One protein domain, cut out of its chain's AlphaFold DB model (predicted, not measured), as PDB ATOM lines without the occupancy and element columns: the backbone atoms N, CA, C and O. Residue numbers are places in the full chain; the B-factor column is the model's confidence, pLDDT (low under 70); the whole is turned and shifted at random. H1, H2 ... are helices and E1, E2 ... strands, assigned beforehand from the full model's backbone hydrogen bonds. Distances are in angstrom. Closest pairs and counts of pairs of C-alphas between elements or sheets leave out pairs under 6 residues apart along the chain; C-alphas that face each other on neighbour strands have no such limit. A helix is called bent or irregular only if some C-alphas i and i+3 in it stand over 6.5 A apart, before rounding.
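Overview. This is residues 2 to 157 of the 167 residues of an uncharacterized protein of Methanomicrobiales archaeon (UniProt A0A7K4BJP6). A small sheet of three parallel strands lies near the middle of an elongated body, with H4 and H6 packed along one face of it. At one end the helical hairpin H8 H9 packs on H6, and H9 also packs with residues 154 to 156 on residues 81 to 86 of H4; at the other end H2 packs on residues 58 to 62 of H3, and H1 makes the far tip, joined to H2 by a long stretch with no named element, residues 7 to 23. The 156 printed residues have nine named helices and three named strands, in the order H1 H2 E1 H3 E2 H4 E3 H5 H6 H7 H8 H9, and the sheet's order is E1 E2 E3. The class is mostly helix, and the whole is compact, with a radius of gyration of the C-alphas of 17.1 A and spans of 56 by 30 by 26 A.

Arrangement. H1, residues 2 to 6, is close to but not clearly touching H2, residues 24 to 32; their closest C-alphas are those of Ile 5 and Lys 32, 6.4 A apart. Between them, residues 10 to 11 make a short parallel pairing with residues 34 to 35. H2 touches H3, residues 46 to 62, with residues 58 to 62 of H3 alone, at a steep tilt of 60 degrees, the same way; the C-alphas of Ala 27 and Val 59 are closest, 5.2 A apart. E1, residues 39 to 42, is an edge strand parallel to E2, residues 69 to 75, with N 41 and O 70 at 2.8 A. H3 only grazes the sheet, with residues 48 to 60. E2 is parallel to the other edge strand, E3, residues 98 to 103, with N 71 and O 98 at 2.8 A. H4, residues 81 to 94, lies over E2 and E3 at a height over the sheet of 9.4 A and runs along the strands. E1, H3, E2 and E2, H4, E3 are strand-helix-strand units, two parallel neighbour strands with a helix between, each with a right-handed crossover. H6, residues 113 to 123, lies over E3 at a height over the sheet of 8.6 A, and the C-alphas of Leu 101 and Cys 120 are the closest of the two, 5.4 A apart. H4 and H6 on one face of the sheet make two layers, one of strands and one of helices. H5, residues 105 to 108, is close to but not clearly touching H6, with the C-alphas of Cys 107 and Lys 113 closest at 5.5 A. H7, residues 126 to 129, only grazes the sheet and touches H6 only at the corner, only just, with 3 pairs of C-alphas within 8 A. H8, residues 134 to 141, touches H6 about perpendicular at 78 degrees, the C-alphas of Trp 122 and Phe 134 being closest at 6.9 A. H8 and H9, residues 145 to 156, form a helical hairpin at a shallow tilt of 20 degrees, opposite ways, with the C-alphas of Met 138 and Ile 148 closest at 5.7 A. H9 touches H4 with residues 154 to 156 alone, about perpendicular at 81 degrees; the C-alphas of Lys 82 and Tyr 155 are closest, 6.1 A apart. Every O i to N i+4 pair is within hydrogen-bond range in H1, H2, H6, H8 and H9, against 10 of 13 in H3 and 8 of 10 in H4; H5 and H7 are too short for such a pair.

Along the chain. H1 begins at C-alpha 2, (34.401, -31.682, 30.665). H3, 24.8 A long, has a kink of 40 degrees near residue 53 and is irregular, with C-alphas 47 and 50 7.4 A apart; H4, 18.0 A, is irregular only just, with C-alphas 83 and 86 6.6 A apart. E2 measures 19.2 A, E3 16.0 A, H6 15.3 A and H9 16.4 A. H9 ends at C-alpha 156, (54.941, -50.398, -5.158).

Size, cuts and confidence. The two C-alphas farthest apart, those of Asn 6 and Asn 146, are 56.4 A apart. The link from H1 to H2 is long, with 17 residues. The printed part has no cut, and no printed residue has a pLDDT under 70; the mean of the printed part is 96.6.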
ATOM      1  N   GLN A   2      34.877 -33.039  30.328       96.38
ATOM      2  CA  GLN A   2      34.401 -31.682  30.665       96.38
ATOM      3  C   GLN A   2      35.125 -31.048  31.861       96.38
ATOM      4  O   GLN A   2      35.533 -29.895  31.795       96.38
ATOM      5  N   GLU A   3      35.353 -31.815  32.925       97.25
ATOM      6  CA  GLU A   3      36.085 -31.337  34.098       97.25
ATOM      7  C   GLU A   3      37.523 -30.894  33.767       97.25
ATOM      8  O   GLU A   3      37.949 -29.825  34.199       97.25
ATOM      9  N   LEU A   4      38.246 -31.665  32.941       97.44
ATOM     10  CA  LEU A   4      39.609 -31.334  32.503       97.44
ATOM     11  C   LEU A   4      39.641 -30.031  31.696       97.44
ATOM     12  O   LEU A   4      40.557 -29.227  31.861       97.44
ATOM     13  N   ILE A   5      38.627 -29.816  30.851       97.56
ATOM     14  CA  ILE A   5      38.456 -28.588  30.063       97.56
ATOM     15  C   ILE A   5      38.227 -27.402  31.003       97.56
ATOM     16  O   ILE A   5      38.961 -26.417  30.931       97.56
ATOM     17  N   ASN A   6      37.261 -27.517  31.921       98.06
ATOM     18  CA  ASN A   6      36.902 -26.450  32.859       98.06
ATOM     19  C   ASN A   6      38.093 -26.052  33.741       98.06
ATOM     20  O   ASN A   6      38.383 -24.868  33.899       98.06
ATOM     21  N   LYS A   7      38.827 -27.044  34.258       98.00
ATOM     22  CA  LYS A   7      40.020 -26.841  35.093       98.00
ATOM     23  C   LYS A   7      41.288 -26.529  34.282       98.00
ATOM     24  O   LYS A   7      42.341 -26.304  34.869       98.00
ATOM     25  N   LYS A   8      41.215 -26.510  32.943       97.00
ATOM     26  CA  LYS A   8      42.349 -26.277  32.027       97.00
ATOM     27  C   LYS A   8      43.559 -27.179  32.324       97.00
ATOM     28  O   LYS A   8      44.705 -26.736  32.210       97.00
ATOM     29  N   ILE A   9      43.301 -28.434  32.686       97.94
ATOM     30  CA  ILE A   9      44.326 -29.423  33.034       97.94
ATOM     31  C   ILE A   9      44.965 -29.958  31.752       97.94
ATOM     32  O   ILE A   9      44.267 -30.376  30.824       97.94
ATOM     33  N   LYS A  10      46.302 -29.951  31.698       97.75
ATOM     34  CA  LYS A  10      47.039 -30.631  30.628       97.75
ATOM     35  C   LYS A  10      46.858 -32.140  30.778       97.75
ATOM     36  O   LYS A  10      47.028 -32.663  31.874       97.75
ATOM     37  N   CYS A  11      46.517 -32.832  29.699       96.81
ATOM     38  CA  CYS A  11      46.234 -34.265  29.751       96.81
ATOM     39  C   CYS A  11      46.668 -34.986  28.474       96.81
ATOM     40  O   CYS A  11      46.868 -34.362  27.436       96.81
ATOM     41  N   GLN A  12      46.785 -36.305  28.569       96.62
ATOM     42  CA  GLN A  12      46.902 -37.226  27.443       96.62
ATOM     43  C   GLN A  12      46.165 -38.519  27.803       96.62
ATOM     44  O   GLN A  12      46.015 -38.827  28.988       96.62
ATOM     45  N   PHE A  13      45.705 -39.274  26.811       94.69
ATOM     46  CA  PHE A  13      45.202 -40.623  27.047       94.69
ATOM     47  C   PHE A  13      46.359 -41.619  26.980       94.69
ATOM     48  O   PHE A  13      47.172 -41.570  26.061       94.69
ATOM     49  N   ASN A  14      46.419 -42.537  27.947       90.31
ATOM     50  CA  ASN A  14      47.430 -43.601  27.969       90.31
ATOM     51  C   ASN A  14      47.085 -44.765  27.023       90.31
ATOM     52  O   ASN A  14      47.928 -45.617  26.765       90.31
ATOM     53  N   GLN A  15      45.843 -44.818  26.534       90.69
ATOM     54  CA  GLN A  15      45.346 -45.840  25.616       90.69
ATOM     55  C   GLN A  15      44.817 -45.201  24.332       90.69
ATOM     56  O   GLN A  15      44.411 -44.036  24.324       90.69
ATOM     57  N   GLY A  16      44.808 -45.991  23.257       94.00
ATOM     58  CA  GLY A  16      44.133 -45.626  22.018       94.00
ATOM     59  C   GLY A  16      42.624 -45.499  22.228       94.00
ATOM     60  O   GLY A  16      42.017 -46.247  22.992       94.00
ATOM     61  N   LEU A  17      42.023 -44.535  21.544       96.12
ATOM     62  CA  LEU A  17      40.586 -44.335  21.501       96.12
ATOM     63  C   LEU A  17      39.967 -45.249  20.440       96.12
ATOM     64  O   LEU A  17      40.551 -45.486  19.381       96.12
ATOM     65  N   ASP A  18      38.743 -45.707  20.686       95.25
ATOM     66  CA  ASP A  18      37.961 -46.403  19.669       95.25
ATOM     67  C   ASP A  18      37.317 -45.386  18.720       95.25
ATOM     68  O   ASP A  18      36.396 -44.646  19.083       95.25
ATOM     69  N   ILE A  19      37.792 -45.357  17.474       96.19
ATOM     70  CA  ILE A  19      37.301 -44.434  16.450       96.19
ATOM     71  C   ILE A  19      35.812 -44.630  16.135       96.19
ATOM     72  O   ILE A  19      35.123 -43.676  15.767       96.19
ATOM     73  N   ARG A  20      35.267 -45.835  16.334       95.56
ATOM     74  CA  ARG A  20      33.849 -46.141  16.078       95.56
ATOM     75  C   ARG A  20      32.930 -45.364  17.018       95.56
ATOM     76  O   ARG A  20      31.812 -45.017  16.634       95.56
ATOM     77  N   LEU A  21      33.426 -45.031  18.211       96.75
ATOM     78  CA  LEU A  21      32.695 -44.278  19.227       96.75
ATOM     79  C   LEU A  21      32.720 -42.764  18.988       96.75
ATOM     80  O   LEU A  21      32.028 -42.030  19.695       96.75
ATOM     81  N   ILE A  22      33.468 -42.265  17.997       98.06
ATOM     82  CA  ILE A  22      33.475 -40.839  17.660       98.06
ATOM     83  C   ILE A  22      32.088 -40.380  17.184       98.06
ATOM     84  O   ILE A  22      31.434 -41.018  16.354       98.06
ATOM     85  N   ASN A  23      31.659 -39.232  17.699       98.31
ATOM     86  CA  ASN A  23      30.485 -38.475  17.281       98.31
ATOM     87  C   ASN A  23      30.759 -36.966  17.429       98.31
ATOM     88  O   ASN A  23      31.790 -36.566  17.965       98.31
ATOM     89  N   GLU A  24      29.838 -36.121  16.963       98.38
ATOM     90  CA  GLU A  24      30.017 -34.658  16.983       98.38
ATOM     91  C   GLU A  24      30.306 -34.131  18.406       98.38
ATOM     92  O   GLU A  24      31.207 -33.320  18.624       98.38
ATOM     93  N   ARG A  25      29.599 -34.662  19.416       98.06
ATOM     94  CA  ARG A  25      29.742 -34.232  20.814       98.06
ATOM     95  C   ARG A  25      31.129 -34.541  21.369       98.06
ATOM     96  O   ARG A  25      31.739 -33.666  21.981       98.06
ATOM     97  N   ASN A  26      31.615 -35.775  21.234       97.75
ATOM     98  CA  ASN A  26      32.915 -36.123  21.806       97.75
ATOM     99  C   ASN A  26      34.077 -35.554  20.985       97.75
ATOM    100  O   ASN A  26      35.047 -35.126  21.598       97.75
ATOM    101  N   ALA A  27      33.956 -35.418  19.662       98.31
ATOM    102  CA  ALA A  27      34.955 -34.745  18.836       98.31
ATOM    103  C   ALA A  27      35.125 -33.266  19.235       98.31
ATOM    104  O   ALA A  27      36.254 -32.799  19.398       98.31
ATOM    105  N   LEU A  28      34.021 -32.562  19.515       98.44
ATOM    106  CA  LEU A  28      34.049 -31.204  20.064       98.44
ATOM    107  C   LEU A  28      34.687 -31.139  21.462       98.44
ATOM    108  O   LEU A  28      35.355 -30.165  21.800       98.44
ATOM    109  N   LEU A  29      34.471 -32.144  22.312       98.19
ATOM    110  CA  LEU A  29      35.122 -32.185  23.626       98.19
ATOM    111  C   LEU A  29      36.624 -32.448  23.494       98.19
ATOM    112  O   LEU A  29      37.407 -31.791  24.175       98.19
ATOM    113  N   LEU A  30      37.029 -33.355  22.601       97.94
ATOM    114  CA  LEU A  30      38.434 -33.630  22.309       97.94
ATOM    115  C   LEU A  30      39.143 -32.367  21.792       97.94
ATOM    116  O   LEU A  30      40.232 -32.046  22.261       97.94
ATOM    117  N   SER A  31      38.535 -31.579  20.902       97.56
ATOM    118  CA  SER A  31      39.180 -30.351  20.401       97.56
ATOM    119  C   SER A  31      39.410 -29.277  21.475       97.56
ATOM    120  O   SER A  31      40.299 -28.443  21.325       97.56
ATOM    121  N   LYS A  32      38.652 -29.315  22.577       97.94
ATOM    122  CA  LYS A  32      38.750 -28.358  23.693       97.94
ATOM    123  C   LYS A  32      39.751 -28.756  24.781       97.94
ATOM    124  O   LYS A  32      40.031 -27.950  25.669       97.94
ATOM    125  N   LEU A  33      40.262 -29.987  24.774       97.81
ATOM    126  CA  LEU A  33      41.238 -30.431  25.770       97.81
ATOM    127  C   LEU A  33      42.581 -29.711  25.577       97.81
ATOM    128  O   LEU A  33      43.049 -29.531  24.453       97.81
ATOM    129  N   LYS A  34      43.272 -29.400  26.683       97.06
ATOM    130  CA  LYS A  34      44.711 -29.071  26.662       97.06
ATOM    131  C   LYS A  34      45.531 -30.350  26.484       97.06
ATOM    132  O   LYS A  34      46.228 -30.797  27.396       97.06
ATOM    133  N   TYR A  35      45.363 -30.970  25.325       97.25
ATOM    134  CA  TYR A  35      45.855 -32.309  25.058       97.25
ATOM    135  C   TYR A  35      47.316 -32.306  24.601       97.25
ATOM    136  O   TYR A  35      47.687 -31.557  23.694       97.25
ATOM    137  N   ILE A  36      48.133 -33.154  25.219       96.31
ATOM    138  CA  ILE A  36      49.551 -33.350  24.907       96.31
ATOM    139  C   ILE A  36      49.682 -34.482  23.884       96.31
ATOM    140  O   ILE A  36      49.072 -35.534  24.044       96.31
ATOM    141  N   GLY A  37      50.499 -34.282  22.846       94.81
ATOM    142  CA  GLY A  37      50.722 -35.300  21.814       94.81
ATOM    143  C   GLY A  37      49.485 -35.551  20.953       94.81
ATOM    144  O   GLY A  37      48.591 -34.711  20.891       94.81
ATOM    145  N   GLU A  38      49.438 -36.675  20.245       96.69
ATOM    146  CA  GLU A  38      48.370 -36.983  19.288       96.69
ATOM    147  C   GLU A  38      47.206 -37.775  19.892       96.69
ATOM    148  O   GLU A  38      47.382 -38.571  20.815       96.69
ATOM    149  N   TYR A  39      46.010 -37.607  19.326       98.00
ATOM    150  CA  TYR A  39      44.908 -38.536  19.567       98.00
ATOM    151  C   TYR A  39      45.155 -39.816  18.791       98.00
ATOM    152  O   TYR A  39      45.296 -39.779  17.569       98.00
ATOM    153  N   ILE A  40      45.215 -40.933  19.506       97.88
ATOM    154  CA  ILE A  40      45.602 -42.206  18.919       97.88
ATOM    155  C   ILE A  40      44.371 -43.086  18.712       97.88
ATOM    156  O   ILE A  40      43.572 -43.246  19.629       97.88
ATOM    157  N   PHE A  41      44.246 -43.669  17.524       97.94
ATOM    158  CA  PHE A  41      43.228 -44.645  17.131       97.94
ATOM    159  C   PHE A  41      43.901 -45.898  16.552       97.94
ATOM    160  O   PHE A  41      45.123 -45.930  16.407       97.94
ATOM    161  N   ALA A  42      43.119 -46.911  16.188       96.12
ATOM    162  CA  ALA A  42      43.595 -48.094  15.471       96.12
ATOM    163  C   ALA A  42      42.965 -48.186  14.073       96.12
ATOM    164  O   ALA A  42      41.807 -47.805  13.876       96.12
ATOM    165  N   PHE A  43      43.737 -48.677  13.104       95.25
ATOM    166  CA  PHE A  43      43.275 -49.037  11.763       95.25
ATOM    167  C   PHE A  43      43.852 -50.412  11.420       95.25
ATOM    168  O   PHE A  43      44.831 -50.531  10.687       95.25
ATOM    169  N   ASP A  44      43.258 -51.449  12.005       85.81
ATOM    170  CA  ASP A  44      43.829 -52.802  12.000       85.81
ATOM    171  C   ASP A  44      43.532 -53.611  10.728       85.81
ATOM    172  O   ASP A  44      44.269 -54.541  10.424       85.81
ATOM    173  N   ASP A  45      42.476 -53.259   9.985       87.94
ATOM    174  CA  ASP A  45      42.013 -53.982   8.789       87.94
ATOM    175  C   ASP A  45      41.426 -52.985   7.776       87.94
ATOM    176  O   ASP A  45      40.588 -52.152   8.145       87.94
ATOM    177  N   VAL A  46      41.835 -53.080   6.504       90.88
ATOM    178  CA  VAL A  46      41.355 -52.246   5.384       90.88
ATOM    179  C   VAL A  46      39.833 -52.274   5.236       90.88
ATOM    180  O   VAL A  46      39.235 -51.261   4.869       90.88
ATOM    181  N   LYS A  47      39.163 -53.372   5.602       91.44
ATOM    182  CA  LYS A  47      37.691 -53.480   5.592       91.44
ATOM    183  C   LYS A  47      37.016 -52.416   6.461       91.44
ATOM    184  O   LYS A  47      35.892 -52.004   6.175       91.44
ATOM    185  N   ASN A  48      37.709 -51.909   7.482       92.81
ATOM    186  CA  ASN A  48      37.202 -50.851   8.354       92.81
ATOM    187  C   ASN A  48      37.301 -49.446   7.744       92.81
ATOM    188  O   ASN A  48      36.785 -48.497   8.343       92.81
ATOM    189  N   LYS A  49      37.905 -49.290   6.555       94.56
ATOM    190  CA  LYS A  49      38.147 -47.993   5.903       94.56
ATOM    191  C   LYS A  49      36.911 -47.103   5.881       94.56
ATOM    192  O   LYS A  49      36.982 -45.962   6.317       94.56
ATOM    193  N   LYS A  50      35.761 -47.626   5.442       96.38
ATOM    194  CA  LYS A  50      34.523 -46.834   5.333       96.38
ATOM    195  C   LYS A  50      34.101 -46.235   6.677       96.38
ATOM    196  O   LYS A  50      33.711 -45.072   6.750       96.38
ATOM    197  N   VAL A  51      34.180 -47.019   7.753       97.12
ATOM    198  CA  VAL A  51      33.852 -46.540   9.104       97.12
ATOM    199  C   VAL A  51      34.877 -45.503   9.552       97.12
ATOM    200  O   VAL A  51      34.495 -44.448  10.056       97.12
ATOM    201  N   ILE A  52      36.160 -45.775   9.328       97.69
ATOM    202  CA  ILE A  52      37.257 -44.885   9.702       97.69
ATOM    203  C   ILE A  52      37.149 -43.541   8.987       97.69
ATOM    204  O   ILE A  52      37.252 -42.519   9.650       97.69
ATOM    205  N   GLU A  53      36.873 -43.508   7.685       97.75
ATOM    206  CA  GLU A  53      36.735 -42.264   6.919       97.75
ATOM    207  C   GLU A  53      35.555 -41.422   7.395       97.75
ATOM    208  O   GLU A  53      35.711 -40.225   7.650       97.75
ATOM    209  N   ASN A  54      34.400 -42.054   7.616       98.00
ATOM    210  CA  ASN A  54      33.222 -41.370   8.143       98.00
ATOM    211  C   ASN A  54      33.504 -40.736   9.513       98.00
ATOM    212  O   ASN A  54      33.115 -39.599   9.782       98.00
ATOM    213  N   LYS A  55      34.192 -41.466  10.395       98.38
ATOM    214  CA  LYS A  55      34.521 -40.991  11.743       98.38
ATOM    215  C   LYS A  55      35.656 -39.972  11.733       98.38
ATOM    216  O   LYS A  55      35.579 -38.983  12.458       98.38
ATOM    217  N   LEU A  56      36.656 -40.150  10.875       98.25
ATOM    218  CA  LEU A  56      37.746 -39.204  10.669       98.25
ATOM    219  C   LEU A  56      37.212 -37.852  10.194       98.25
ATOM    220  O   LEU A  56      37.652 -36.826  10.707       98.25
ATOM    221  N   ALA A  57      36.245 -37.842   9.272       98.31
ATOM    222  CA  ALA A  57      35.595 -36.616   8.820       98.31
ATOM    223  C   ALA A  57      34.964 -35.848   9.992       98.31
ATOM    224  O   ALA A  57      35.131 -34.636  10.089       98.31
ATOM    225  N   ILE A  58      34.312 -36.547  10.931       98.62
ATOM    226  CA  ILE A  58      33.759 -35.931  12.148       98.62
ATOM    227  C   ILE A  58      34.875 -35.367  13.037       98.62
ATOM    228  O   ILE A  58      34.797 -34.212  13.450       98.62
ATOM    229  N   VAL A  59      35.934 -36.140  13.313       98.06
ATOM    230  CA  VAL A  59      37.060 -35.656  14.137       98.06
ATOM    231  C   VAL A  59      37.685 -34.398  13.527       98.06
ATOM    232  O   VAL A  59      37.909 -33.417  14.238       98.06
ATOM    233  N   LYS A  60      37.933 -34.404  12.212       97.81
ATOM    234  CA  LYS A  60      38.603 -33.313  11.492       97.81
ATOM    235  C   LYS A  60      37.783 -32.028  11.386       97.81
ATOM    236  O   LYS A  60      38.382 -30.968  11.227       97.81
ATOM    237  N   LYS A  61      36.452 -32.076  11.542       98.12
ATOM    238  CA  LYS A  61      35.628 -30.857  11.688       98.12
ATOM    239  C   LYS A  61      36.064 -30.013  12.887       98.12
ATOM    240  O   LYS A  61      35.985 -28.791  12.832       98.12
ATOM    241  N   TYR A  62      36.514 -30.658  13.967       98.31
ATOM    242  CA  TYR A  62      36.849 -29.984  15.224       98.31
ATOM    243  C   TYR A  62      38.346 -29.950  15.527       98.31
ATOM    244  O   TYR A  62      38.826 -28.987  16.120       98.31
ATOM    245  N   ILE A  63      39.091 -30.990  15.155       97.50
ATOM    246  CA  ILE A  63      40.550 -31.051  15.279       97.50
ATOM    247  C   ILE A  63      41.124 -30.805  13.886       97.50
ATOM    248  O   ILE A  63      41.351 -31.736  13.118       97.50
ATOM    249  N   THR A  64      41.305 -29.527  13.561       95.38
ATOM    250  CA  THR A  64      41.620 -29.067  12.200       95.38
ATOM    251  C   THR A  64      43.109 -29.068  11.877       95.38
ATOM    252  O   THR A  64      43.477 -29.033  10.708       95.38
ATOM    253  N   SER A  65      43.985 -29.093  12.886       95.88
ATOM    254  CA  SER A  65      45.426 -29.100  12.634       95.88
ATOM    255  C   SER A  65      45.889 -30.469  12.138       95.88
ATOM    256  O   SER A  65      45.625 -31.500  12.765       95.88
ATOM    257  N   ASP A  66      46.647 -30.450  11.046       97.00
ATOM    258  CA  ASP A  66      47.276 -31.636  10.476       97.00
ATOM    259  C   ASP A  66      48.172 -32.344  11.505       97.00
ATOM    260  O   ASP A  66      48.778 -31.723  12.386       97.00
ATOM    261  N   TRP A  67      48.284 -33.665  11.375       97.56
ATOM    262  CA  TRP A  67      49.165 -34.518  12.177       97.56
ATOM    263  C   TRP A  67      48.857 -34.560  13.683       97.56
ATOM    264  O   TRP A  67      49.689 -35.026  14.461       97.56
ATOM    265  N   ARG A  68      47.676 -34.094  14.108       97.44
ATOM    266  CA  ARG A  68      47.177 -34.208  15.496       97.44
ATOM    267  C   ARG A  68      46.602 -35.577  15.830       97.44
ATOM    268  O   ARG A  68      46.379 -35.867  17.005       97.44
ATOM    269  N   LEU A  69      46.315 -36.380  14.813       98.31
ATOM    270  CA  LEU A  69      45.778 -37.727  14.953       98.31
ATOM    271  C   LEU A  69      46.859 -38.730  14.563       98.31
ATOM    272  O   LEU A  69      47.653 -38.460  13.657       98.31
ATOM    273  N   LYS A  70      46.868 -39.878  15.233       98.38
ATOM    274  CA  LYS A  70      47.783 -40.986  14.974       98.38
ATOM    275  C   LYS A  70      47.011 -42.299  14.907       98.38
ATOM    276  O   LYS A  70      46.096 -42.505  15.696       98.38
ATOM    277  N   PHE A  71      47.381 -43.187  13.996       98.38
ATOM    278  CA  PHE A  71      46.787 -44.512  13.864       98.38
ATOM    279  C   PHE A  71      47.825 -45.596  14.128       98.38
ATOM    280  O   PHE A  71      48.863 -45.633  13.475       98.38
ATOM    281  N   TYR A  72      47.523 -46.497  15.060       97.44
ATOM    282  CA  TYR A  72      48.188 -47.789  15.146       97.44
ATOM    283  C   TYR A  72      47.797 -48.634  13.936       97.44
ATOM    284  O   TYR A  72      46.612 -48.841  13.669       97.44
ATOM    285  N   LEU A  73      48.811 -49.100  13.214       97.50
ATOM    286  CA  LEU A  73      48.688 -49.954  12.044       97.50
ATOM    287  C   LEU A  73      49.346 -51.292  12.371       97.50
ATOM    288  O   LEU A  73      50.570 -51.421  12.296       97.50
ATOM    289  N   TYR A  74      48.553 -52.284  12.770       96.25
ATOM    290  CA  TYR A  74      49.074 -53.636  12.957       96.25
ATOM    291  C   TYR A  74      49.484 -54.253  11.612       96.25
ATOM    292  O   TYR A  74      48.798 -54.068  10.604       96.25
ATOM    293  N   CYS A  75      50.603 -54.976  11.602       95.31
ATOM    294  CA  CYS A  75      51.169 -55.623  10.427       95.31
ATOM    295  C   CYS A  75      51.622 -57.047  10.769       95.31
ATOM    296  O   CYS A  75      52.396 -57.247  11.707       95.31
ATOM    297  N   HIS A  76      51.186 -58.023   9.976       96.38
ATOM    298  CA  HIS A  76      51.600 -59.423  10.054       96.38
ATOM    299  C   HIS A  76      52.131 -59.885   8.684       96.38
ATOM    300  O   HIS A  76      51.595 -59.431   7.677       96.38
ATOM    301  N   PRO A  77      53.117 -60.804   8.600       95.44
ATOM    302  CA  PRO A  77      53.650 -61.278   7.314       95.44
ATOM    303  C   PRO A  77      52.638 -61.929   6.369       95.44
ATOM    304  O   PRO A  77      52.877 -62.010   5.175       95.44
ATOM    305  N   SER A  78      51.512 -62.405   6.901       95.50
ATOM    306  CA  SER A  78      50.419 -62.974   6.100       95.50
ATOM    307  C   SER A  78      49.493 -61.921   5.482       95.50
ATOM    308  O   SER A  78      48.551 -62.289   4.786       95.50
ATOM    309  N   MET A  79      49.673 -60.638   5.808       95.00
ATOM    310  CA  MET A  79      48.928 -59.545   5.188       95.00
ATOM    311  C   MET A  79      49.577 -59.179   3.856       95.00
ATOM    312  O   MET A  79      50.803 -59.185   3.737       95.00
ATOM    313  N   ASP A  80      48.758 -58.795   2.882       94.88
ATOM    314  CA  ASP A  80      49.252 -58.254   1.620       94.88
ATOM    315  C   ASP A  80      50.042 -56.959   1.881       94.88
ATOM    316  O   ASP A  80      49.542 -56.004   2.484       94.88
ATOM    317  N   ILE A  81      51.303 -56.927   1.445       95.44
ATOM    318  CA  ILE A  81      52.182 -55.779   1.676       95.44
ATOM    319  C   ILE A  81      51.623 -54.520   1.010       95.44
ATOM    320  O   ILE A  81      51.573 -53.472   1.655       95.44
ATOM    321  N   LYS A  82      51.197 -54.596  -0.254       95.44
ATOM    322  CA  LYS A  82      50.787 -53.422  -1.028       95.44
ATOM    323  C   LYS A  82      49.366 -52.999  -0.690       95.44
ATOM    324  O   LYS A  82      49.129 -51.844  -0.340       95.44
ATOM    325  N   ASN A  83      48.436 -53.937  -0.812       95.62
ATOM    326  CA  ASN A  83      46.999 -53.698  -0.771       95.62
ATOM    327  C   ASN A  83      46.460 -53.554   0.655       95.62
ATOM    328  O   ASN A  83      45.347 -53.062   0.829       95.62
ATOM    329  N   ASP A  84      47.241 -53.937   1.671       95.88
ATOM    330  CA  ASP A  84      46.869 -53.771   3.075       95.88
ATOM    331  C   ASP A  84      47.843 -52.860   3.832       95.88
ATOM    332  O   ASP A  84      47.490 -51.741   4.216       95.88
ATOM    333  N   VAL A  85      49.085 -53.309   4.029       96.94
ATOM    334  CA  VAL A  85      50.031 -52.633   4.932       96.94
ATOM    335  C   VAL A  85      50.424 -51.252   4.402       96.94
ATOM    336  O   VAL A  85      50.229 -50.244   5.085       96.94
ATOM    337  N   VAL A  86      50.954 -51.189   3.178       97.75
ATOM    338  CA  VAL A  86      51.358 -49.935   2.525       97.75
ATOM    339  C   VAL A  86      50.143 -49.066   2.239       97.75
ATOM    340  O   VAL A  86      50.195 -47.862   2.473       97.75
ATOM    341  N   TYR A  87      49.032 -49.666   1.813       97.69
ATOM    342  CA  TYR A  87      47.785 -48.947   1.584       97.69
ATOM    343  C   TYR A  87      47.349 -48.119   2.801       97.69
ATOM    344  O   TYR A  87      47.067 -46.928   2.677       97.69
ATOM    345  N   ARG A  88      47.334 -48.714   4.002       97.81
ATOM    346  CA  ARG A  88      46.962 -47.991   5.231       97.81
ATOM    347  C   ARG A  88      47.970 -46.907   5.609       97.81
ATOM    348  O   ARG A  88      47.574 -45.868   6.144       97.81
ATOM    349  N   VAL A  89      49.256 -47.128   5.338       98.25
ATOM    350  CA  VAL A  89      50.311 -46.125   5.548       98.25
ATOM    351  C   VAL A  89      50.109 -44.921   4.626       98.25
ATOM    352  O   VAL A  89      50.116 -43.786   5.108       98.25
ATOM    353  N   GLU A  90      49.873 -45.144   3.334       98.06
ATOM    354  CA  GLU A  90      49.623 -44.059   2.378       98.06
ATOM    355  C   GLU A  90      48.318 -43.334   2.678       98.06
ATOM    356  O   GLU A  90      48.299 -42.105   2.738       98.06
ATOM    357  N   TRP A  91      47.260 -44.070   3.025       98.19
ATOM    358  CA  TRP A  91      46.009 -43.465   3.473       98.19
ATOM    359  C   TRP A  91      46.233 -42.509   4.656       98.19
ATOM    360  O   TRP A  91      45.634 -41.431   4.700       98.19
ATOM    361  N   CYS A  92      47.128 -42.851   5.597       98.50
ATOM    362  CA  CYS A  92      47.493 -41.948   6.692       98.50
ATOM    363  C   CYS A  92      48.171 -40.672   6.174       98.50
ATOM    364  O   CYS A  92      47.828 -39.571   6.616       98.50
ATOM    365  N   ARG A  93      49.104 -40.804   5.223       97.50
ATOM    366  CA  ARG A  93      49.815 -39.679   4.601       97.50
ATOM    367  C   ARG A  93      48.860 -38.741   3.865       97.50
ATOM    368  O   ARG A  93      48.875 -37.541   4.138       97.50
ATOM    369  N   GLU A  94      48.003 -39.281   3.004       97.69
ATOM    370  CA  GLU A  94      46.978 -38.550   2.244       97.69
ATOM    371  C   GLU A  94      46.025 -37.792   3.172       97.69
ATOM    372  O   GLU A  94      45.661 -36.641   2.935       97.69
ATOM    373  N   ASN A  95      45.674 -38.418   4.298       98.19
ATOM    374  CA  ASN A  95      44.827 -37.818   5.317       98.19
ATOM    375  C   ASN A  95      45.591 -36.953   6.323       98.19
ATOM    376  O   ASN A  95      44.966 -36.443   7.256       98.19
ATOM    377  N   LYS A  96      46.900 -36.763   6.166       98.12
ATOM    378  CA  LYS A  96      47.738 -35.983   7.082       98.12
ATOM    379  C   LYS A  96      47.570 -36.395   8.550       98.12
ATOM    380  O   LYS A  96      47.519 -35.559   9.456       98.12
ATOM    381  N   VAL A  97      47.454 -37.697   8.789       98.50
ATOM    382  CA  VAL A  97      47.470 -38.322  10.116       98.50
ATOM    383  C   VAL A  97      48.743 -39.149  10.253       98.50
ATOM    384  O   VAL A  97      49.300 -39.632   9.272       98.50
ATOM    385  N   LEU A  98      49.262 -39.275  11.470       98.56
ATOM    386  CA  LEU A  98      50.503 -40.007  11.699       98.56
ATOM    387  C   LEU A  98      50.250 -41.518  11.738       98.56
ATOM    388  O   LEU A  98      49.351 -41.955  12.450       98.56
ATOM    389  N   PRO A  99      51.051 -42.343  11.055       98.31
ATOM    390  CA  PRO A  99      51.046 -43.773  11.296       98.31
ATOM    391  C   PRO A  99      51.897 -44.117  12.525       98.31
ATOM    392  O   PRO A  99      52.841 -43.415  12.894       98.31
ATOM    393  N   TYR A 100      51.578 -45.246  13.140       97.88
ATOM    394  CA  TYR A 100      52.481 -46.020  13.973       97.88
ATOM    395  C   TYR A 100      52.370 -47.472  13.520       97.88
ATOM    396  O   TYR A 100      51.391 -48.153  13.822       97.88
ATOM    397  N   LEU A 101      53.360 -47.943  12.771       98.00
ATOM    398  CA  LEU A 101      53.413 -49.316  12.303       98.00
ATOM    399  C   LEU A 101      53.824 -50.234  13.461       98.00
ATOM    400  O   LEU A 101      54.933 -50.132  13.997       98.00
ATOM    401  N   MET A 102      52.923 -51.136  13.836       96.44
ATOM    402  CA  MET A 102      53.129 -52.155  14.857       96.44
ATOM    403  C   MET A 102      53.321 -53.508  14.179       96.44
ATOM    404  O   MET A 102      52.385 -54.108  13.659       96.44
ATOM    405  N   ARG A 103      54.557 -53.995  14.192       96.50
ATOM    406  CA  ARG A 103      54.921 -55.270  13.574       96.50
ATOM    407  C   ARG A 103      54.620 -56.421  14.523       96.50
ATOM    408  O   ARG A 103      55.004 -56.369  15.692       96.50
ATOM    409  N   ASN A 104      53.997 -57.476  14.014       97.25
ATOM    410  CA  ASN A 104      53.977 -58.756  14.700       97.25
ATOM    411  C   ASN A 104      55.409 -59.307  14.832       97.25
ATOM    412  O   ASN A 104      56.272 -59.035  13.996       97.25
ATOM    413  N   ARG A 105      55.657 -60.123  15.861       96.75
ATOM    414  CA  ARG A 105      56.946 -60.795  16.056       96.75
ATOM    415  C   ARG A 105      57.365 -61.638  14.843       96.75
ATOM    416  O   ARG A 105      58.536 -61.628  14.492       96.75
ATOM    417  N   SER A 106      56.430 -62.286  14.158       97.00
ATOM    418  CA  SER A 106      56.697 -63.086  12.960       97.00
ATOM    419  C   SER A 106      57.293 -62.273  11.803       97.00
ATOM    420  O   SER A 106      57.904 -62.852  10.914       97.00
ATOM    421  N   CYS A 107      57.187 -60.934  11.803       96.38
ATOM    422  CA  CYS A 107      57.874 -60.091  10.815       96.38
ATOM    423  C   CYS A 107      59.401 -60.222  10.859       96.38
ATOM    424  O   CYS A 107      60.041 -59.892   9.868       96.38
ATOM    425  N   TRP A 108      59.984 -60.674  11.972       93.88
ATOM    426  CA  TRP A 108      61.429 -60.899  12.079       93.88
ATOM    427  C   TRP A 108      61.888 -62.190  11.388       93.88
ATOM    428  O   TRP A 108      63.031 -62.248  10.944       93.88
ATOM    429  N   GLU A 109      60.982 -63.158  11.238       94.12
ATOM    430  CA  GLU A 109      61.229 -64.457  10.592       94.12
ATOM    431  C   GLU A 109      60.768 -64.487   9.123       94.12
ATOM    432  O   GLU A 109      60.892 -65.499   8.446       94.12
ATOM    433  N   SER A 110      60.192 -63.390   8.626       92.88
ATOM    434  CA  SER A 110      59.716 -63.285   7.246       92.88
ATOM    435  C   SER A 110      60.866 -63.066   6.261       92.88
ATOM    436  O   SER A 110      61.773 -62.280   6.539       92.88
ATOM    437  N   ASP A 111      60.729 -63.622   5.053       89.81
ATOM    438  CA  ASP A 111      61.551 -63.303   3.872       89.81
ATOM    439  C   ASP A 111      61.672 -61.784   3.615       89.81
ATOM    440  O   ASP A 111      62.658 -61.310   3.061       89.81
ATOM    441  N   TYR A 112      60.681 -60.997   4.052       92.75
ATOM    442  CA  TYR A 112      60.633 -59.542   3.883       92.75
ATOM    443  C   TYR A 112      60.891 -58.768   5.186       92.75
ATOM    444  O   TYR A 112      60.474 -57.614   5.329       92.75
ATOM    445  N   LYS A 113      61.602 -59.356   6.160       94.25
ATOM    446  CA  LYS A 113      61.940 -58.694   7.439       94.25
ATOM    447  C   LYS A 113      62.572 -57.311   7.256       94.25
ATOM    448  O   LYS A 113      62.211 -56.375   7.974       94.25
ATOM    449  N   GLY A 114      63.471 -57.161   6.276       94.12
ATOM    450  CA  GLY A 114      64.150 -55.901   5.967       94.12
ATOM    451  C   GLY A 114      63.167 -54.798   5.579       94.12
ATOM    452  O   GLY A 114      63.243 -53.688   6.110       94.12
ATOM    453  N   PHE A 115      62.174 -55.135   4.752       96.69
ATOM    454  CA  PHE A 115      61.097 -54.228   4.372       96.69
ATOM    455  C   PHE A 115      60.290 -53.778   5.591       96.69
ATOM    456  O   PHE A 115      60.124 -52.578   5.810       96.69
ATOM    457  N   TYR A 116      59.848 -54.709   6.444       97.69
ATOM    458  CA  TYR A 116      59.087 -54.350   7.645       97.69
ATOM    459  C   TYR A 116      59.897 -53.459   8.596       97.69
ATOM    460  O   TYR A 116      59.355 -52.504   9.157       97.69
ATOM    461  N   ILE A 117      61.191 -53.743   8.787       97.25
ATOM    462  CA  ILE A 117      62.096 -52.911   9.597       97.25
ATOM    463  C   ILE A 117      62.160 -51.484   9.044       97.25
ATOM    464  O   ILE A 117      62.050 -50.525   9.812       97.25
ATOM    465  N   ASP A 118      62.323 -51.338   7.732       98.19
ATOM    466  CA  ASP A 118      62.518 -50.037   7.101       98.19
ATOM    467  C   ASP A 118      61.225 -49.232   7.016       98.19
ATOM    468  O   ASP A 118      61.223 -48.050   7.368       98.19
ATOM    469  N   LEU A 119      60.109 -49.877   6.676       98.50
ATOM    470  CA  LEU A 119      58.792 -49.250   6.691       98.50
ATOM    471  C   LEU A 119      58.439 -48.752   8.101       98.50
ATOM    472  O   LEU A 119      57.998 -47.615   8.267       98.50
ATOM    473  N   CYS A 120      58.708 -49.561   9.131       98.25
ATOM    474  CA  CYS A 120      58.513 -49.180  10.531       98.25
ATOM    475  C   CYS A 120      59.396 -47.995  10.938       98.25
ATOM    476  O   CYS A 120      58.930 -47.100  11.642       98.25
ATOM    477  N   ALA A 121      60.664 -47.987  10.519       98.19
ATOM    478  CA  ALA A 121      61.596 -46.911  10.841       98.19
ATOM    479  C   ALA A 121      61.160 -45.570  10.230       98.19
ATOM    480  O   ALA A 121      61.283 -44.539  10.891       98.19
ATOM    481  N   TRP A 122      60.609 -45.584   9.015       98.56
ATOM    482  CA  TRP A 122      60.042 -44.394   8.381       98.56
ATOM    483  C   TRP A 122      58.729 -43.948   9.036       98.56
ATOM    484  O   TRP A 122      58.608 -42.794   9.449       98.56
ATOM    485  N   CYS A 123      57.764 -44.861   9.184       98.19
ATOM    486  CA  CYS A 123      56.430 -44.560   9.717       98.19
ATOM    487  C   CYS A 123      56.480 -44.013  11.147       98.19
ATOM    488  O   CYS A 123      55.802 -43.040  11.471       98.19
ATOM    489  N   ASN A 124      57.310 -44.612  12.005       98.19
ATOM    490  CA  ASN A 124      57.283 -44.326  13.440       98.19
ATOM    491  C   ASN A 124      58.119 -43.094  13.819       98.19
ATOM    492  O   ASN A 124      58.233 -42.776  15.004       98.19
ATOM    493  N   GLN A 125      58.682 -42.382  12.838       97.56
ATOM    494  CA  GLN A 125      59.413 -41.131  13.026       97.56
ATOM    495  C   GLN A 125      58.639 -39.971  12.381       97.56
ATOM    496  O   GLN A 125      58.828 -39.683  11.196       97.56
ATOM    497  N   PRO A 126      57.796 -39.239  13.143       97.19
ATOM    498  CA  PRO A 126      56.914 -38.211  12.590       97.19
ATOM    499  C   PRO A 126      57.625 -37.140  11.761       97.19
ATOM    500  O   PRO A 126      57.057 -36.632  10.799       97.19
ATOM    501  N   HIS A 127      58.859 -36.770  12.112       96.81
ATOM    502  CA  HIS A 127      59.599 -35.756  11.360       96.81
ATOM    503  C   HIS A 127      60.077 -36.255   9.988       96.81
ATOM    504  O   HIS A 127      60.219 -35.434   9.087       96.81
ATOM    505  N   LEU A 128      60.341 -37.559   9.830       97.75
ATOM    506  CA  LEU A 128      60.679 -38.158   8.539       97.75
ATOM    507  C   LEU A 128      59.413 -38.364   7.724       97.75
ATOM    508  O   LEU A 128      59.330 -37.853   6.610       97.75
ATOM    509  N   PHE A 129      58.408 -39.016   8.317       98.38
ATOM    510  CA  PHE A 129      57.151 -39.315   7.641       98.38
ATOM    511  C   PHE A 129      56.519 -38.054   7.046       98.38
ATOM    512  O   PHE A 129      56.143 -38.043   5.886       98.38
ATOM    513  N   LYS A 130      56.495 -36.936   7.779       97.75
ATOM    514  CA  LYS A 130      55.937 -35.670   7.266       97.75
ATOM    515  C   LYS A 130      56.723 -35.053   6.105       97.75
ATOM    516  O   LYS A 130      56.152 -34.271   5.356       97.75
ATOM    517  N   LYS A 131      58.029 -35.315   6.006       97.19
ATOM    518  CA  LYS A 131      58.945 -34.546   5.147       97.19
ATOM    519  C   LYS A 131      59.377 -35.268   3.883       97.19
ATOM    520  O   LYS A 131      59.801 -34.590   2.959       97.19
ATOM    521  N   MET A 132      59.328 -36.595   3.858       97.69
ATOM    522  CA  MET A 132      59.837 -37.371   2.728       97.69
ATOM    523  C   MET A 132      58.979 -38.597   2.444       97.69
ATOM    524  O   MET A 132      58.282 -39.085   3.341       97.69
ATOM    525  N   THR A 133      59.007 -39.061   1.200       98.31
ATOM    526  CA  THR A 133      58.407 -40.328   0.772       98.31
ATOM    527  C   THR A 133      59.207 -41.514   1.314       98.31
ATOM    528  O   THR A 133      60.317 -41.355   1.834       98.31
ATOM    529  N   PHE A 134      58.651 -42.723   1.204       98.50
ATOM    530  CA  PHE A 134      59.382 -43.933   1.568       98.50
ATOM    531  C   PHE A 134      60.621 -44.141   0.682       98.50
ATOM    532  O   PHE A 134      61.680 -44.512   1.181       98.50
ATOM    533  N   GLU A 135      60.523 -43.828  -0.611       98.25
ATOM    534  CA  GLU A 135      61.639 -43.935  -1.558       98.25
ATOM    535  C   GLU A 135      62.787 -42.985  -1.185       98.25
ATOM    536  O   GLU A 135      63.932 -43.414  -1.044       98.25
ATOM    537  N   GLU A 136      62.482 -41.711  -0.916       98.38
ATOM    538  CA  GLU A 136      63.468 -40.725  -0.454       98.38
ATOM    539  C   GLU A 136      64.114 -41.134   0.877       98.38
ATOM    540  O   GLU A 136      65.307 -40.911   1.103       98.38
ATOM    541  N   PHE A 137      63.331 -41.740   1.773       98.56
ATOM    542  CA  PHE A 137      63.837 -42.294   3.021       98.56
ATOM    543  C   PHE A 137      64.812 -43.450   2.777       98.56
ATOM    544  O   PHE A 137      65.887 -43.466   3.381       98.56
ATOM    545  N   MET A 138      64.479 -44.386   1.884       98.31
ATOM    546  CA  MET A 138      65.338 -45.528   1.565       98.31
ATOM    547  C   MET A 138      66.698 -45.083   1.024       98.31
ATOM    548  O   MET A 138      67.721 -45.573   1.504       98.31
ATOM    549  N   GLN A 139      66.712 -44.088   0.133       97.94
ATOM    550  CA  GLN A 139      67.944 -43.505  -0.414       97.94
ATOM    551  C   GLN A 139      68.842 -42.873   0.663       97.94
ATOM    552  O   GLN A 139      70.065 -42.873   0.546       97.94
ATOM    553  N   LYS A 140      68.256 -42.335   1.739       97.56
ATOM    554  CA  LYS A 140      69.007 -41.738   2.861       97.56
ATOM    555  C   LYS A 140      69.424 -42.754   3.918       97.56
ATOM    556  O   LYS A 140      70.381 -42.519   4.654       97.56
ATOM    557  N   ARG A 141      68.684 -43.852   4.044       95.75
ATOM    558  CA  ARG A 141      68.847 -44.829   5.123       95.75
ATOM    559  C   ARG A 141      70.008 -45.787   4.904       95.75
ATOM    560  O   ARG A 141      70.621 -46.227   5.874       95.75
ATOM    561  N   THR A 142      70.275 -46.163   3.661       95.62
ATOM    562  CA  THR A 142      71.289 -47.165   3.332       95.62
ATOM    563  C   THR A 142      71.920 -46.869   1.979       95.62
ATOM    564  O   THR A 142      71.338 -46.165   1.167       95.62
ATOM    565  N   LYS A 143      73.120 -47.411   1.743       96.19
ATOM    566  CA  LYS A 143      73.802 -47.376   0.438       96.19
ATOM    567  C   LYS A 143      73.697 -48.705  -0.320       96.19
ATOM    568  O   LYS A 143      74.231 -48.823  -1.416       96.19
ATOM    569  N   ASN A 144      73.063 -49.723   0.271       95.12
ATOM    570  CA  ASN A 144      72.876 -51.018  -0.381       95.12
ATOM    571  C   ASN A 144      71.774 -50.896  -1.446       95.12
ATOM    572  O   ASN A 144      70.591 -50.854  -1.107       95.12
ATOM    573  N   VAL A 145      72.184 -50.847  -2.717       94.12
ATOM    574  CA  VAL A 145      71.299 -50.669  -3.879       94.12
ATOM    575  C   VAL A 145      70.232 -51.762  -3.948       94.12
ATOM    576  O   VAL A 145      69.052 -51.439  -4.039       94.12
ATOM    577  N   ASN A 146      70.607 -53.033  -3.769       91.88
ATOM    578  CA  ASN A 146      69.658 -54.150  -3.811       91.88
ATOM    579  C   ASN A 146      68.558 -54.000  -2.753       91.88
ATOM    580  O   ASN A 146      67.380 -54.186  -3.049       91.88
ATOM    581  N   ARG A 147      68.913 -53.615  -1.519       93.06
ATOM    582  CA  ARG A 147      67.930 -53.375  -0.448       93.06
ATOM    583  C   ARG A 147      66.990 -52.214  -0.778       93.06
ATOM    584  O   ARG A 147      65.800 -52.303  -0.484       93.06
ATOM    585  N   ILE A 148      67.515 -51.134  -1.360       95.81
ATOM    586  CA  ILE A 148      66.713 -49.981  -1.792       95.81
ATOM    587  C   ILE A 148      65.718 -50.421  -2.866       95.81
ATOM    588  O   ILE A 148      64.516 -50.250  -2.677       95.81
ATOM    589  N   GLU A 149      66.199 -51.039  -3.943       94.69
ATOM    590  CA  GLU A 149      65.366 -51.475  -5.066       94.69
ATOM    591  C   GLU A 149      64.291 -52.472  -4.629       94.69
ATOM    592  O   GLU A 149      63.126 -52.315  -4.983       94.69
ATOM    593  N   THR A 150      64.651 -53.452  -3.800       94.12
ATOM    594  CA  THR A 150      63.712 -54.461  -3.281       94.12
ATOM    595  C   THR A 150      62.608 -53.826  -2.457       94.12
ATOM    596  O   THR A 150      61.432 -54.104  -2.676       94.12
ATOM    597  N   ASN A 151      62.966 -52.940  -1.524       96.06
ATOM    598  CA  ASN A 151      61.975 -52.292  -0.677       96.06
ATOM    599  C   ASN A 151      61.063 -51.362  -1.483       96.06
ATOM    600  O   ASN A 151      59.875 -51.294  -1.185       96.06
ATOM    601  N   ILE A 152      61.593 -50.674  -2.499       97.00
ATOM    602  CA  ILE A 152      60.797 -49.829  -3.399       97.00
ATOM    603  C   ILE A 152      59.854 -50.688  -4.254       97.00
ATOM    604  O   ILE A 152      58.675 -50.359  -4.367       97.00
ATOM    605  N   LYS A 153      60.320 -51.821  -4.798       95.94
ATOM    606  CA  LYS A 153      59.467 -52.776  -5.529       95.94
ATOM    607  C   LYS A 153      58.327 -53.293  -4.648       95.94
ATOM    608  O   LYS A 153      57.167 -53.131  -5.019       95.94
ATOM    609  N   LEU A 154      58.635 -53.787  -3.445       96.12
ATOM    610  CA  LEU A 154      57.631 -54.243  -2.473       96.12
ATOM    611  C   LEU A 154      56.637 -53.132  -2.106       96.12
ATOM    612  O   LEU A 154      55.429 -53.364  -2.078       96.12
ATOM    613  N   TYR A 155      57.125 -51.909  -1.881       97.75
ATOM    614  CA  TYR A 155      56.275 -50.751  -1.590       97.75
ATOM    615  C   TYR A 155      55.294 -50.434  -2.724       97.75
ATOM    616  O   TYR A 155      54.158 -50.006  -2.496       97.75
ATOM    617  N   ASN A 156      55.725 -50.654  -3.961       96.38
ATOM    618  CA  ASN A 156      54.941 -50.398  -5.158       96.38
ATOM    619  C   ASN A 156      54.107 -51.607  -5.610       96.38
ATOM    620  O   ASN A 156      53.304 -51.459  -6.525       96.38
ATOM    621  N   GLY A 157      54.200 -52.752  -4.921       93.81
ATOM    622  CA  GLY A 157      53.482 -53.979  -5.285       93.81
ATOM    623  C   GLY A 157      54.044 -54.657  -6.533       93.81
ATOM    624  O   GLY A 157      53.303 -55.304  -7.262       93.81
TER     625      GLY A 157